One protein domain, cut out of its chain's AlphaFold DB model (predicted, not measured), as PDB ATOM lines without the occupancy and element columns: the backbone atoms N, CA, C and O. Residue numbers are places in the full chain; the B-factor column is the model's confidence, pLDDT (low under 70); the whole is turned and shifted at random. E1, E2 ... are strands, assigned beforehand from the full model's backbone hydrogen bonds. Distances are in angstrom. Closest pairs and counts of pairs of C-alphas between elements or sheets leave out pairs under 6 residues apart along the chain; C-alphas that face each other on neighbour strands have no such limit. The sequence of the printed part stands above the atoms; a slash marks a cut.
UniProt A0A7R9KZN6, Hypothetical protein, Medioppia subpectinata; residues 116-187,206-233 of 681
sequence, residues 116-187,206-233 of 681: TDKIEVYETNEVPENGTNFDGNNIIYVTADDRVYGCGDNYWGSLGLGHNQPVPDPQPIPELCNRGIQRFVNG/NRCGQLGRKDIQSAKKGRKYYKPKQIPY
ATOM      1  N   THR A 116     -26.418 -48.440  66.829       29.64
ATOM      2  CA  THR A 116     -26.407 -48.379  65.355       29.64
ATOM      3  C   THR A 116     -27.786 -48.102  64.743       29.64
ATOM      4  O   THR A 116     -28.241 -48.817  63.854       29.64
ATOM      5  N   ASP A 117     -28.436 -47.005  65.147       26.97
ATOM      6  CA  ASP A 117     -29.763 -46.603  64.630       26.97
ATOM      7  C   ASP A 117     -29.780 -46.195  63.139       26.97
ATOM      8  O   ASP A 117     -30.843 -45.965  62.558       26.97
ATOM      9  N   LYS A 118     -28.612 -46.114  62.487       32.94
ATOM     10  CA  LYS A 118     -28.500 -46.011  61.027       32.94
ATOM     11  C   LYS A 118     -27.214 -46.663  60.515       32.94
ATOM     12  O   LYS A 118     -26.117 -46.280  60.923       32.94
ATOM     13  N   ILE A 119     -27.369 -47.606  59.585       34.12
ATOM     14  CA  ILE A 119     -26.316 -48.118  58.701       34.12
ATOM     15  C   ILE A 119     -26.919 -48.201  57.297       34.12
ATOM     16  O   ILE A 119     -27.875 -48.940  57.077       34.12
ATOM     17  N   GLU A 120     -26.366 -47.457  56.343       36.88
ATOM     18  CA  GLU A 120     -26.722 -47.590  54.925       36.88
ATOM     19  C   GLU A 120     -25.616 -48.349  54.188       36.88
ATOM     20  O   GLU A 120     -24.470 -47.903  54.178       36.88
ATOM     21  N   VAL A 121     -25.952 -49.492  53.588       38.00
ATOM     22  CA  VAL A 121     -25.009 -50.428  52.950       38.00
ATOM     23  C   VAL A 121     -25.067 -50.279  51.429       38.00
ATOM     24  O   VAL A 121     -26.146 -50.358  50.845       38.00
ATOM     25  N   TYR A 122     -23.912 -50.096  50.782       42.12
ATOM     26  CA  TYR A 122     -23.813 -49.891  49.332       42.12
ATOM     27  C   TYR A 122     -22.898 -50.937  48.671       42.12
ATOM     28  O   TYR A 122     -21.699 -50.967  48.949       42.12
ATOM     29  N   GLU A 123     -23.468 -51.753  47.778       42.91
ATOM     30  CA  GLU A 123     -22.824 -52.845  47.016       42.91
ATOM     31  C   GLU A 123     -22.460 -52.408  45.575       42.91
ATOM     32  O   GLU A 123     -23.089 -51.493  45.027       42.91
ATOM     33  N   THR A 124     -21.495 -53.066  44.913       39.56
ATOM     34  CA  THR A 124     -21.162 -52.809  43.491       39.56
ATOM     35  C   THR A 124     -21.480 -54.007  42.591       39.56
ATOM     36  O   THR A 124     -20.742 -54.989  42.583       39.56
ATOM     37  N   ASN A 125     -22.538 -53.893  41.776       37.88
ATOM     38  CA  ASN A 125     -23.057 -55.003  40.960       37.88
ATOM     39  C   ASN A 125     -23.034 -54.728  39.433       37.88
ATOM     40  O   ASN A 125     -23.682 -55.452  38.688       37.88
ATOM     41  N   GLU A 126     -22.340 -53.690  38.936       36.91
ATOM     42  CA  GLU A 126     -22.245 -53.435  37.479       36.91
ATOM     43  C   GLU A 126     -21.237 -54.381  36.797       36.91
ATOM     44  O   GLU A 126     -20.022 -54.205  36.930       36.91
ATOM     45  N   VAL A 127     -21.737 -55.332  36.000       37.06
ATOM     46  CA  VAL A 127     -20.928 -56.252  35.175       37.06
ATOM     47  C   VAL A 127     -20.889 -55.787  33.699       37.06
ATOM     48  O   VAL A 127     -21.875 -55.226  33.213       37.06
ATOM     49  N   PRO A 128     -19.773 -55.952  32.949       37.94
ATOM     50  CA  PRO A 128     -19.600 -55.336  31.627       37.94
ATOM     51  C   PRO A 128     -19.939 -56.268  30.452       37.94
ATOM     52  O   PRO A 128     -19.899 -57.489  30.562       37.94
ATOM     53  N   GLU A 129     -20.109 -55.678  29.262       34.81
ATOM     54  CA  GLU A 129     -20.500 -56.352  28.004       34.81
ATOM     55  C   GLU A 129     -19.564 -57.485  27.503       34.81
ATOM     56  O   GLU A 129     -19.879 -58.127  26.506       34.81
ATOM     57  N   ASN A 130     -18.440 -57.759  28.181       26.73
ATOM     58  CA  ASN A 130     -17.403 -58.722  27.783       26.73
ATOM     59  C   ASN A 130     -17.221 -59.890  28.781       26.73
ATOM     60  O   ASN A 130     -16.095 -60.318  29.035       26.73
ATOM     61  N   GLY A 131     -18.315 -60.401  29.360       28.00
ATOM     62  CA  GLY A 131     -18.392 -61.777  29.887       28.00
ATOM     63  C   GLY A 131     -17.340 -62.178  30.929       28.00
ATOM     64  O   GLY A 131     -16.853 -63.306  30.907       28.00
ATOM     65  N   THR A 132     -16.959 -61.260  31.816       26.80
ATOM     66  CA  THR A 132     -16.043 -61.531  32.933       26.80
ATOM     67  C   THR A 132     -16.752 -61.226  34.243       26.80
ATOM     68  O   THR A 132     -16.969 -60.060  34.565       26.80
ATOM     69  N   ASN A 133     -17.122 -62.278  34.986       29.02
ATOM     70  CA  ASN A 133     -17.710 -62.149  36.318       29.02
ATOM     71  C   ASN A 133     -16.797 -61.306  37.213       29.02
ATOM     72  O   ASN A 133     -15.650 -61.676  37.471       29.02
ATOM     73  N   PHE A 134     -17.342 -60.207  37.722       38.47
ATOM     74  CA  PHE A 134     -16.765 -59.440  38.812       38.47
ATOM     75  C   PHE A 134     -17.846 -59.271  39.873       38.47
ATOM     76  O   PHE A 134     -18.505 -58.236  39.928       38.47
ATOM     77  N   ASP A 135     -18.018 -60.304  40.703       37.31
ATOM     78  CA  ASP A 135     -18.803 -60.221  41.933       37.31
ATOM     79  C   ASP A 135     -18.127 -59.187  42.847       37.31
ATOM     80  O   ASP A 135     -17.173 -59.495  43.565       37.31
ATOM     81  N   GLY A 136     -18.559 -57.929  42.743       47.50
ATOM     82  CA  GLY A 136     -17.975 -56.788  43.440       47.50
ATOM     83  C   GLY A 136     -18.364 -56.784  44.911       47.50
ATOM     84  O   GLY A 136     -19.159 -55.950  45.342       47.50
ATOM     85  N   ASN A 137     -17.796 -57.720  45.676       58.16
ATOM     86  CA  ASN A 137     -18.041 -57.915  47.102       58.16
ATOM     87  C   ASN A 137     -17.355 -56.816  47.927       58.16
ATOM     88  O   ASN A 137     -16.538 -57.107  48.796       58.16
ATOM     89  N   ASN A 138     -17.638 -55.546  47.633       63.56
ATOM     90  CA  ASN A 138     -17.154 -54.403  48.387       63.56
ATOM     91  C   ASN A 138     -18.311 -53.556  48.901       63.56
ATOM     92  O   ASN A 138     -19.263 -53.266  48.182       63.56
ATOM     93  N   ILE A 139     -18.190 -53.149  50.160       67.00
ATOM     94  CA  ILE A 139     -19.210 -52.416  50.895       67.00
ATOM     95  C   ILE A 139     -18.605 -51.101  51.368       67.00
ATOM     96  O   ILE A 139     -17.487 -51.069  51.887       67.00
ATOM     97  N   ILE A 140     -19.366 -50.020  51.220       69.81
ATOM     98  CA  ILE A 140     -19.128 -48.744  51.901       69.81
ATOM     99  C   ILE A 140     -20.395 -48.412  52.689       69.81
ATOM    100  O   ILE A 140     -21.499 -48.595  52.173       69.81
ATOM    101  N   TYR A 141     -20.243 -47.947  53.930       70.06
ATOM    102  CA  TYR A 141     -21.370 -47.563  54.780       70.06
ATOM    103  C   TYR A 141     -21.084 -46.339  55.650       70.06
ATOM    104  O   TYR A 141     -19.928 -46.021  55.941       70.06
ATOM    105  N   VAL A 142     -22.158 -45.661  56.064       71.94
ATOM    106  CA  VAL A 142     -22.145 -44.540  57.018       71.94
ATOM    107  C   VAL A 142     -22.813 -44.982  58.323       71.94
ATOM    108  O   VAL A 142     -23.834 -45.667  58.274       71.94
ATOM    109  N   THR A 143     -22.247 -44.609  59.472       72.50
ATOM    110  CA  THR A 143     -22.818 -44.836  60.812       72.50
ATOM    111  C   THR A 143     -23.705 -43.673  61.267       72.50
ATOM    112  O   THR A 143     -23.634 -42.565  60.734       72.50
ATOM    113  N   ALA A 144     -24.504 -43.892  62.316       68.88
ATOM    114  CA  ALA A 144     -25.321 -42.851  62.946       68.88
ATOM    115  C   ALA A 144     -24.513 -41.638  63.466       68.88
ATOM    116  O   ALA A 144     -25.054 -40.536  63.531       68.88
ATOM    117  N   ASP A 145     -23.222 -41.809  63.784       76.50
ATOM    118  CA  ASP A 145     -22.302 -40.727  64.167       76.50
ATOM    119  C   ASP A 145     -21.458 -40.177  62.992       76.50
ATOM    120  O   ASP A 145     -20.369 -39.641  63.194       76.50
ATOM    121  N   ASP A 146     -21.968 -40.310  61.759       79.62
ATOM    122  CA  ASP A 146     -21.406 -39.774  60.505       79.62
ATOM    123  C   ASP A 146     -19.938 -40.181  60.253       79.62
ATOM    124  O   ASP A 146     -19.154 -39.458  59.629       79.62
ATOM    125  N   ARG A 147     -19.542 -41.373  60.716       83.00
ATOM    126  CA  ARG A 147     -18.301 -42.025  60.281       83.00
ATOM    127  C   ARG A 147     -18.580 -42.887  59.065       83.00
ATOM    128  O   ARG A 147     -19.633 -43.505  58.948       83.00
ATOM    129  N   VAL A 148     -17.600 -42.961  58.176       81.56
ATOM    130  CA  VAL A 148     -17.679 -43.760  56.954       81.56
ATOM    131  C   VAL A 148     -16.649 -44.877  57.016       81.56
ATOM    132  O   VAL A 148     -15.490 -44.631  57.352       81.56
ATOM    133  N   TYR A 149     -17.072 -46.092  56.683       79.12
ATOM    134  CA  TYR A 149     -16.257 -47.303  56.701       79.12
ATOM    135  C   TYR A 149     -16.343 -48.036  55.361       79.12
ATOM    136  O   TYR A 149     -17.325 -47.895  54.631       79.12
ATOM    137  N   GLY A 150     -15.322 -48.836  55.047       78.62
ATOM    138  CA  GLY A 150     -15.309 -49.709  53.878       78.62
ATOM    139  C   GLY A 150     -14.631 -51.055  54.135       78.62
ATOM    140  O   GLY A 150     -13.639 -51.130  54.864       78.62
ATOM    141  N   CYS A 151     -15.162 -52.108  53.519       77.31
ATOM    142  CA  CYS A 151     -14.632 -53.475  53.548       77.31
ATOM    143  C   CYS A 151     -14.912 -54.222  52.236       77.31
ATOM    144  O   CYS A 151     -15.651 -53.756  51.370       77.31
ATOM    145  N   GLY A 152     -14.309 -55.400  52.099       77.12
ATOM    146  CA  GLY A 152     -14.417 -56.270  50.942       77.12
ATOM    147  C   GLY A 152     -13.392 -55.973  49.846       77.12
ATOM    148  O   GLY A 152     -12.248 -55.588  50.119       77.12
ATOM    149  N   ASP A 153     -13.784 -56.200  48.597       77.69
ATOM    150  CA  ASP A 153     -12.904 -56.078  47.437       77.69
ATOM    151  C   ASP A 153     -12.466 -54.635  47.146       77.69
ATOM    152  O   ASP A 153     -13.165 -53.658  47.388       77.69
ATOM    153  N   ASN A 154     -11.256 -54.475  46.610       83.88
ATOM    154  CA  ASN A 154     -10.669 -53.142  46.451       83.88
ATOM    155  C   ASN A 154      -9.767 -53.014  45.214       83.88
ATOM    156  O   ASN A 154      -8.985 -52.074  45.102       83.88
ATOM    157  N   TYR A 155      -9.875 -53.924  44.239       80.94
ATOM    158  CA  TYR A 155      -8.986 -53.988  43.065       80.94
ATOM    159  C   TYR A 155      -8.914 -52.688  42.235       80.94
ATOM    160  O   TYR A 155      -7.956 -52.483  41.475       80.94
ATOM    161  N   TRP A 156      -9.896 -51.791  42.384       78.00
ATOM    162  CA  TRP A 156      -9.954 -50.482  41.723       78.00
ATOM    163  C   TRP A 156      -9.610 -49.287  42.630       78.00
ATOM    164  O   TRP A 156      -9.498 -48.167  42.136       78.00
ATOM    165  N   GLY A 157      -9.374 -49.510  43.927       86.81
ATOM    166  CA  GLY A 157      -9.311 -48.456  44.944       86.81
ATOM    167  C   GLY A 157     -10.696 -47.922  45.337       86.81
ATOM    168  O   GLY A 157     -10.793 -46.807  45.854       86.81
ATOM    169  N   SER A 158     -11.762 -48.677  45.040       83.50
ATOM    170  CA  SER A 158     -13.171 -48.308  45.232       83.50
ATOM    171  C   SER A 158     -13.533 -48.041  46.693       83.50
ATOM    172  O   SER A 158     -14.386 -47.199  46.941       83.50
ATOM    173  N   LEU A 159     -12.828 -48.638  47.663       86.44
ATOM    174  CA  LEU A 159     -12.998 -48.324  49.090       86.44
ATOM    175  C   LEU A 159     -12.385 -46.976  49.504       86.44
ATOM    176  O   LEU A 159     -12.532 -46.552  50.643       86.44
ATOM    177  N   GLY A 160     -11.644 -46.294  48.626       88.88
ATOM    178  CA  GLY A 160     -11.090 -44.967  48.916       88.88
ATOM    179  C   GLY A 160      -9.953 -44.947  49.945       88.88
ATOM    180  O   GLY A 160      -9.447 -43.880  50.271       88.88
ATOM    181  N   LEU A 161      -9.477 -46.095  50.426       90.62
ATOM    182  CA  LEU A 161      -8.438 -46.174  51.464       90.62
ATOM    183  C   LEU A 161      -7.027 -45.779  50.969       90.62
ATOM    184  O   LEU A 161      -6.120 -45.554  51.767       90.62
ATOM    185  N   GLY A 162      -6.831 -45.616  49.653       89.06
ATOM    186  CA  GLY A 162      -5.554 -45.201  49.041       89.06
ATOM    187  C   GLY A 162      -4.640 -46.350  48.596       89.06
ATOM    188  O   GLY A 162      -3.557 -46.104  48.069       89.06
ATOM    189  N   HIS A 163      -5.099 -47.593  48.740       88.25
ATOM    190  CA  HIS A 163      -4.510 -48.817  48.184       88.25
ATOM    191  C   HIS A 163      -5.577 -49.626  47.432       88.25
ATOM    192  O   HIS A 163      -6.740 -49.232  47.399       88.25
ATOM    193  N   ASN A 164      -5.176 -50.760  46.847       87.31
ATOM    194  CA  ASN A 164      -6.061 -51.701  46.151       87.31
ATOM    195  C   ASN A 164      -6.143 -53.103  46.773       87.31
ATOM    196  O   ASN A 164      -6.778 -53.989  46.206       87.31
ATOM    197  N   GLN A 165      -5.444 -53.337  47.885       88.88
ATOM    198  CA  GLN A 165      -5.543 -54.605  48.608       88.88
ATOM    199  C   GLN A 165      -6.963 -54.757  49.183       88.88
ATOM    200  O   GLN A 165      -7.459 -53.751  49.711       88.88
ATOM    201  N   PRO A 166      -7.603 -55.943  49.073       82.88
ATOM    202  CA  PRO A 166      -8.877 -56.243  49.728       82.88
ATOM    203  C   PRO A 166      -8.813 -56.047  51.246       82.88
ATOM    204  O   PRO A 166      -7.740 -56.105  51.848       82.88
ATOM    205  N   VAL A 167      -9.970 -55.794  51.852       79.94
ATOM    206  CA  VAL A 167     -10.095 -55.299  53.228       79.94
ATOM    207  C   VAL A 167     -11.139 -56.143  53.965       79.94
ATOM    208  O   VAL A 167     -12.316 -55.803  53.920       79.94
ATOM    209  N   PRO A 168     -10.763 -57.278  54.582       75.12
ATOM    210  CA  PRO A 168     -11.738 -58.220  55.142       75.12
ATOM    211  C   PRO A 168     -12.585 -57.607  56.268       75.12
ATOM    212  O   PRO A 168     -13.791 -57.828  56.312       75.12
ATOM    213  N   ASP A 169     -11.967 -56.790  57.123       76.38
ATOM    214  CA  ASP A 169     -12.598 -56.144  58.277       76.38
ATOM    215  C   ASP A 169     -12.845 -54.644  58.001       76.38
ATOM    216  O   ASP A 169     -11.971 -54.002  57.412       76.38
ATOM    217  N   PRO A 170     -13.977 -54.040  58.423       80.75
ATOM    218  CA  PRO A 170     -14.289 -52.632  58.154       80.75
ATOM    219  C   PRO A 170     -13.217 -51.636  58.611       80.75
ATOM    220  O   PRO A 170     -12.967 -51.460  59.804       80.75
ATOM    221  N   GLN A 171     -12.635 -50.912  57.653       82.81
ATOM    222  CA  GLN A 171     -11.686 -49.833  57.922       82.81
ATOM    223  C   GLN A 171     -12.357 -48.464  57.764       82.81
ATOM    224  O   GLN A 171     -13.110 -48.264  56.808       82.81
ATOM    225  N   PRO A 172     -12.093 -47.497  58.663       86.50
ATOM    226  CA  PRO A 172     -12.619 -46.146  58.527       86.50
ATOM    227  C   PRO A 172     -12.003 -45.446  57.309       86.50
ATOM    228  O   PRO A 172     -10.839 -45.664  56.974       86.50
ATOM    229  N   ILE A 173     -12.769 -44.548  56.691       93.69
ATOM    230  CA  ILE A 173     -12.372 -43.724  55.544       93.69
ATOM    231  C   ILE A 173     -12.345 -42.255  56.018       93.69
ATOM    232  O   ILE A 173     -13.328 -41.527  55.845       93.69
ATOM    233  N   PRO A 174     -11.251 -41.782  56.658       94.56
ATOM    234  CA  PRO A 174     -11.280 -40.563  57.477       94.56
ATOM    235  C   PRO A 174     -11.516 -39.277  56.683       94.56
ATOM    236  O   PRO A 174     -11.921 -38.266  57.250       94.56
ATOM    237  N   GLU A 175     -11.286 -39.294  55.368       95.62
ATOM    238  CA  GLU A 175     -11.610 -38.175  54.483       95.62
ATOM    239  C   GLU A 175     -13.122 -37.867  54.413       95.62
ATOM    240  O   GLU A 175     -13.492 -36.717  54.139       95.62
ATOM    241  N   LEU A 176     -13.972 -38.874  54.663       93.50
ATOM    242  CA  LEU A 176     -15.434 -38.819  54.550       93.50
ATOM    243  C   LEU A 176     -16.180 -38.757  55.892       93.50
ATOM    244  O   LEU A 176     -17.351 -38.394  55.888       93.50
ATOM    245  N   CYS A 177     -15.536 -39.068  57.019       92.06
ATOM    246  CA  CYS A 177     -16.159 -38.926  58.338       92.06
ATOM    247  C   CYS A 177     -16.432 -37.445  58.674       92.06
ATOM    248  O   CYS A 177     -15.604 -36.583  58.369       92.06
ATOM    249  N   ASN A 178     -17.533 -37.156  59.374       93.62
ATOM    250  CA  ASN A 178     -17.970 -35.802  59.745       93.62
ATOM    251  C   ASN A 178     -18.173 -34.884  58.514       93.62
ATOM    252  O   ASN A 178     -17.714 -33.736  58.478       93.62
ATOM    253  N   ARG A 179     -18.808 -35.413  57.457       92.81
ATOM    254  CA  ARG A 179     -19.124 -34.708  56.196       92.81
ATOM    255  C   ARG A 179     -20.621 -34.621  55.888       92.81
ATOM    256  O   ARG A 179     -20.984 -33.902  54.956       92.81
ATOM    257  N   GLY A 180     -21.472 -35.327  56.626       87.56
ATOM    258  CA  GLY A 180     -22.903 -35.451  56.378       87.56
ATOM    259  C   GLY A 180     -23.188 -36.135  55.047       87.56
ATOM    260  O   GLY A 180     -23.936 -35.584  54.237       87.56
ATOM    261  N   ILE A 181     -22.550 -37.278  54.769       84.38
ATOM    262  CA  ILE A 181     -22.799 -38.042  53.533       84.38
ATOM    263  C   ILE A 181     -24.239 -38.570  53.558       84.38
ATOM    264  O   ILE A 181     -24.710 -39.045  54.585       84.38
ATOM    265  N   GLN A 182     -24.961 -38.435  52.443       79.69
ATOM    266  CA  GLN A 182     -26.373 -38.836  52.314       79.69
ATOM    267  C   GLN A 182     -26.603 -39.924  51.262       79.69
ATOM    268  O   GLN A 182     -27.659 -40.542  51.259       79.69
ATOM    269  N   ARG A 183     -25.660 -40.112  50.329       81.75
ATOM    270  CA  ARG A 183     -25.715 -41.167  49.309       81.75
ATOM    271  C   ARG A 183     -24.331 -41.436  48.722       81.75
ATOM    272  O   ARG A 183     -23.584 -40.493  48.445       81.75
ATOM    273  N   PHE A 184     -24.036 -42.705  48.449       82.44
ATOM    274  CA  PHE A 184     -22.970 -43.107  47.529       82.44
ATOM    275  C   PHE A 184     -23.528 -43.432  46.140       82.44
ATOM    276  O   PHE A 184     -24.673 -43.855  45.988       82.44
ATOM    277  N   VAL A 185     -22.709 -43.214  45.114       81.31
ATOM    278  CA  VAL A 185     -23.020 -43.519  43.716       81.31
ATOM    279  C   VAL A 185     -21.856 -44.301  43.137       81.31
ATOM    280  O   VAL A 185     -20.746 -43.778  43.012       81.31
ATOM    281  N   ASN A 186     -22.121 -45.552  42.790       77.31
ATOM    282  CA  ASN A 186     -21.130 -46.462  42.247       77.31
ATOM    283  C   ASN A 186     -21.116 -46.351  40.719       77.31
ATOM    284  O   ASN A 186     -22.161 -46.450  40.088       77.31
ATOM    285  N   GLY A 187     -19.932 -46.166  40.140       77.56
ATOM    286  CA  GLY A 187     -19.632 -46.613  38.782       77.56
ATOM    287  C   GLY A 187     -18.641 -47.776  38.856       77.56
ATOM    288  O   GLY A 187     -17.928 -47.911  39.851       77.56
ATOM    289  N   ASN A 206      -8.922 -43.298  38.075       88.38
ATOM    290  CA  ASN A 206      -8.942 -42.007  37.365       88.38
ATOM    291  C   ASN A 206      -8.325 -42.064  35.951       88.38
ATOM    292  O   ASN A 206      -7.935 -41.030  35.403       88.38
ATOM    293  N   ARG A 207      -8.184 -43.258  35.344       83.88
ATOM    294  CA  ARG A 207      -7.538 -43.431  34.019       83.88
ATOM    295  C   ARG A 207      -8.281 -42.709  32.888       83.88
ATOM    296  O   ARG A 207      -7.657 -42.330  31.902       83.88
ATOM    297  N   CYS A 208      -9.584 -42.496  33.050       85.12
ATOM    298  CA  CYS A 208     -10.450 -41.763  32.129       85.12
ATOM    299  C   CYS A 208     -10.857 -40.383  32.680       85.12
ATOM    300  O   CYS A 208     -11.785 -39.779  32.159       85.12
ATOM    301  N   GLY A 209     -10.216 -39.872  33.738       89.62
ATOM    302  CA  GLY A 209     -10.612 -38.608  34.371       89.62
ATOM    303  C   GLY A 209     -11.949 -38.665  35.121       89.62
ATOM    304  O   GLY A 209     -12.510 -37.614  35.437       89.62
ATOM    305  N   GLN A 210     -12.471 -39.867  35.394       91.88
ATOM    306  CA  GLN A 210     -13.810 -40.091  35.948       91.88
ATOM    307  C   GLN A 210     -14.000 -39.553  37.377       91.88
ATOM    308  O   GLN A 210     -15.128 -39.355  37.815       91.88
ATOM    309  N   LEU A 211     -12.918 -39.198  38.080       93.50
ATOM    310  CA  LEU A 211     -13.015 -38.503  39.367       93.50
ATOM    311  C   LEU A 211     -13.382 -37.013  39.229       93.50
ATOM    312  O   LEU A 211     -13.680 -36.371  40.236       93.50
ATOM    313  N   GLY A 212     -13.336 -36.440  38.019       93.50
ATOM    314  CA  GLY A 212     -13.713 -35.045  37.749       93.50
ATOM    315  C   GLY A 212     -12.716 -34.008  38.272       93.50
ATOM    316  O   GLY A 212     -13.042 -32.824  38.381       93.50
ATOM    317  N   ARG A 213     -11.496 -34.429  38.622       88.38
ATOM    318  CA  ARG A 213     -10.452 -33.586  39.218       88.38
ATOM    319  C   ARG A 213      -9.125 -33.652  38.452       88.38
ATOM    320  O   ARG A 213      -8.827 -34.594  37.724       88.38
ATOM    321  N   LYS A 214      -8.342 -32.574  38.603       77.56
ATOM    322  CA  LYS A 214      -7.146 -32.239  37.798       77.56
ATOM    323  C   LYS A 214      -5.967 -33.212  37.973       77.56
ATOM    324  O   LYS A 214      -4.992 -33.119  37.236       77.56
ATOM    325  N   ASP A 215      -6.036 -34.107  38.952       72.00
ATOM    326  CA  ASP A 215      -5.048 -35.125  39.307       72.00
ATOM    327  C   ASP A 215      -5.155 -36.376  38.417       72.00
ATOM    328  O   ASP A 215      -5.272 -37.505  38.885       72.00
ATOM    329  N   ILE A 216      -5.082 -36.151  37.104       63.16
ATOM    330  CA  ILE A 216      -4.890 -37.191  36.088       63.16
ATOM    331  C   ILE A 216      -3.436 -37.671  36.178       63.16
ATOM    332  O   ILE A 216      -2.512 -36.854  36.223       63.16
ATOM    333  N   GLN A 217      -3.203 -38.980  36.145       59.69
ATOM    334  CA  GLN A 217      -1.850 -39.538  36.123       59.69
ATOM    335  C   GLN A 217      -1.479 -40.001  34.711       59.69
ATOM    336  O   GLN A 217      -2.239 -40.712  34.059       59.69
ATOM    337  N   SER A 218      -0.280 -39.643  34.243       53.69
ATOM    338  CA  SER A 218       0.291 -40.266  33.045       53.69
ATOM    339  C   SER A 218       0.584 -41.742  33.324       53.69
ATOM    340  O   SER A 218       1.230 -42.056  34.325       53.69
ATOM    341  N   ALA A 219       0.180 -42.633  32.412       55.09
ATOM    342  CA  ALA A 219       0.353 -44.086  32.536       55.09
ATOM    343  C   ALA A 219       1.804 -44.529  32.832       55.09
ATOM    344  O   ALA A 219       2.024 -45.586  33.414       55.09
ATOM    345  N   LYS A 220       2.801 -43.690  32.507       53.78
ATOM    346  CA  LYS A 220       4.227 -43.916  32.796       53.78
ATOM    347  C   LYS A 220       4.604 -43.904  34.291       53.78
ATOM    348  O   LYS A 220       5.746 -44.209  34.605       53.78
ATOM    349  N   LYS A 221       3.704 -43.528  35.212       58.06
ATOM    350  CA  LYS A 221       3.980 -43.451  36.667       58.06
ATOM    351  C   LYS A 221       3.288 -44.538  37.508       58.06
ATOM    352  O   LYS A 221       3.123 -44.353  38.711       58.06
ATOM    353  N   GLY A 222       2.884 -45.652  36.894       61.81
ATOM    354  CA  GLY A 222       2.152 -46.722  37.578       61.81
ATOM    355  C   GLY A 222       0.726 -46.313  37.969       61.81
ATOM    356  O   GLY A 222       0.253 -45.235  37.608       61.81
ATOM    357  N   ARG A 223       0.024 -47.191  38.691       70.50
ATOM    358  CA  ARG A 223      -1.383 -47.000  39.066       70.50
ATOM    359  C   ARG A 223      -1.508 -46.429  40.479       70.50
ATOM    360  O   ARG A 223      -1.143 -47.094  41.443       70.50
ATOM    361  N   LYS A 224      -2.040 -45.210  40.602       76.50
ATOM    362  CA  LYS A 224      -2.408 -44.595  41.884       76.50
ATOM    363  C   LYS A 224      -3.862 -44.892  42.241       76.50
ATOM    364  O   LYS A 224      -4.742 -44.775  41.392       76.50
ATOM    365  N   TYR A 225      -4.096 -45.180  43.517       81.88
ATOM    366  CA  TYR A 225      -5.422 -45.301  44.114       81.88
ATOM    367  C   TYR A 225      -5.717 -44.011  44.879       81.88
ATOM    368  O   TYR A 225      -4.880 -43.516  45.638       81.88
ATOM    369  N   TYR A 226      -6.865 -43.396  44.607       88.00
ATOM    370  CA  TYR A 226      -7.175 -42.062  45.112       88.00
ATOM    371  C   TYR A 226      -8.028 -42.161  46.372       88.00
ATOM    372  O   TYR A 226      -9.049 -42.834  46.363       88.00
ATOM    373  N   LYS A 227      -7.631 -41.441  47.428       92.31
ATOM    374  CA  LYS A 227      -8.483 -41.175  48.595       92.31
ATOM    375  C   LYS A 227      -9.605 -40.177  48.248       92.31
ATOM    376  O   LYS A 227      -9.400 -39.379  47.316       92.31
ATOM    377  N   PRO A 228     -10.755 -40.195  48.953       95.38
ATOM    378  CA  PRO A 228     -11.867 -39.276  48.731       95.38
ATOM    379  C   PRO A 228     -11.445 -37.813  48.734       95.38
ATOM    380  O   PRO A 228     -10.652 -37.366  49.561       95.38
ATOM    381  N   LYS A 229     -11.978 -37.053  47.777       95.19
ATOM    382  CA  LYS A 229     -11.756 -35.609  47.685       95.19
ATOM    383  C   LYS A 229     -12.925 -34.932  46.989       95.19
ATOM    384  O   LYS A 229     -13.419 -35.449  45.990       95.19
ATOM    385  N   GLN A 230     -13.317 -33.767  47.495       95.81
ATOM    386  CA  GLN A 230     -14.375 -32.938  46.925       95.81
ATOM    387  C   GLN A 230     -14.049 -32.486  45.489       95.81
ATOM    388  O   GLN A 230     -12.909 -32.120  45.181       95.81
ATOM    389  N   ILE A 231     -15.069 -32.475  44.630       96.19
ATOM    390  CA  ILE A 231     -15.072 -31.911  43.277       96.19
ATOM    391  C   ILE A 231     -15.415 -30.408  43.388       96.19
ATOM    392  O   ILE A 231     -16.554 -30.066  43.696       96.19
ATOM    393  N   PRO A 232     -14.471 -29.476  43.150       93.38
ATOM    394  CA  PRO A 232     -14.614 -28.071  43.555       93.38
ATOM    395  C   PRO A 232     -15.270 -27.171  42.485       93.38
ATOM    396  O   PRO A 232     -14.836 -26.037  42.295       93.38
ATOM    397  N   TYR A 233     -16.253 -27.675  41.728       91.94
ATOM    398  CA  TYR A 233     -16.807 -26.965  40.555       91.94
ATOM    399  C   TYR A 233     -18.318 -26.703  40.602       91.94
ATOM    400  O   TYR A 233     -18.813 -25.916  39.798       91.94
TER     401      TYR A 233
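AT A GLANCE: This is residues 116 to 187 and 206 to 233 of the 681 residues of the protein "Hypothetical protein" of Medioppia subpectinata (UniProt A0A7R9KZN6). There is little regular structure: a twisted wall of four antiparallel strands, in order E1, E2, E3, E4, with loops, E5 and E6 to one side. The loop tip at residues 128 to 133 sticks out. The printed part has 100 residues and no named helix; E1 to E6, in chain order, hold 37: all strand. It is compact, radius of gyration of the C-alphas 14.3 A, spanning 45 by 35 by 23 A.

HOW THE PARTS SIT: E1 (119 to 124), E2 (136 to 143), E3 (148 to 152) and E4 (167 to 172) form a meander of hairpins, each strand antiparallel to the one before. N 122 and O 140 are 3.2 A apart, N 139 and O 151 2.9 A, N 152 and O 167 2.7 A, within hydrogen-bond range. E5 (181 to 187) and E6 (226 to 230) pair with no named strand. The closest C-alphas of E1 and E5, Thr 124 and Asn 186, are 6.5 A apart. E5 and E6 are apart.

IN THESE COORDINATES: E1 begins at C-alpha 119 (-26.316, -48.118, 58.701); E2 is 21.6 A long, E5 17.4 A. E6 ends at C-alpha 230 (-14.375, -32.938, 46.925).

THE WHOLE: Residues 188 to 205 are cut out, a gap of 11.7 A between C-alphas 187 and 206. Links E1 to E2 and E3 to E4 are long. Confidence is under 70 at residues 116 to 140, 144 and 216 to 222.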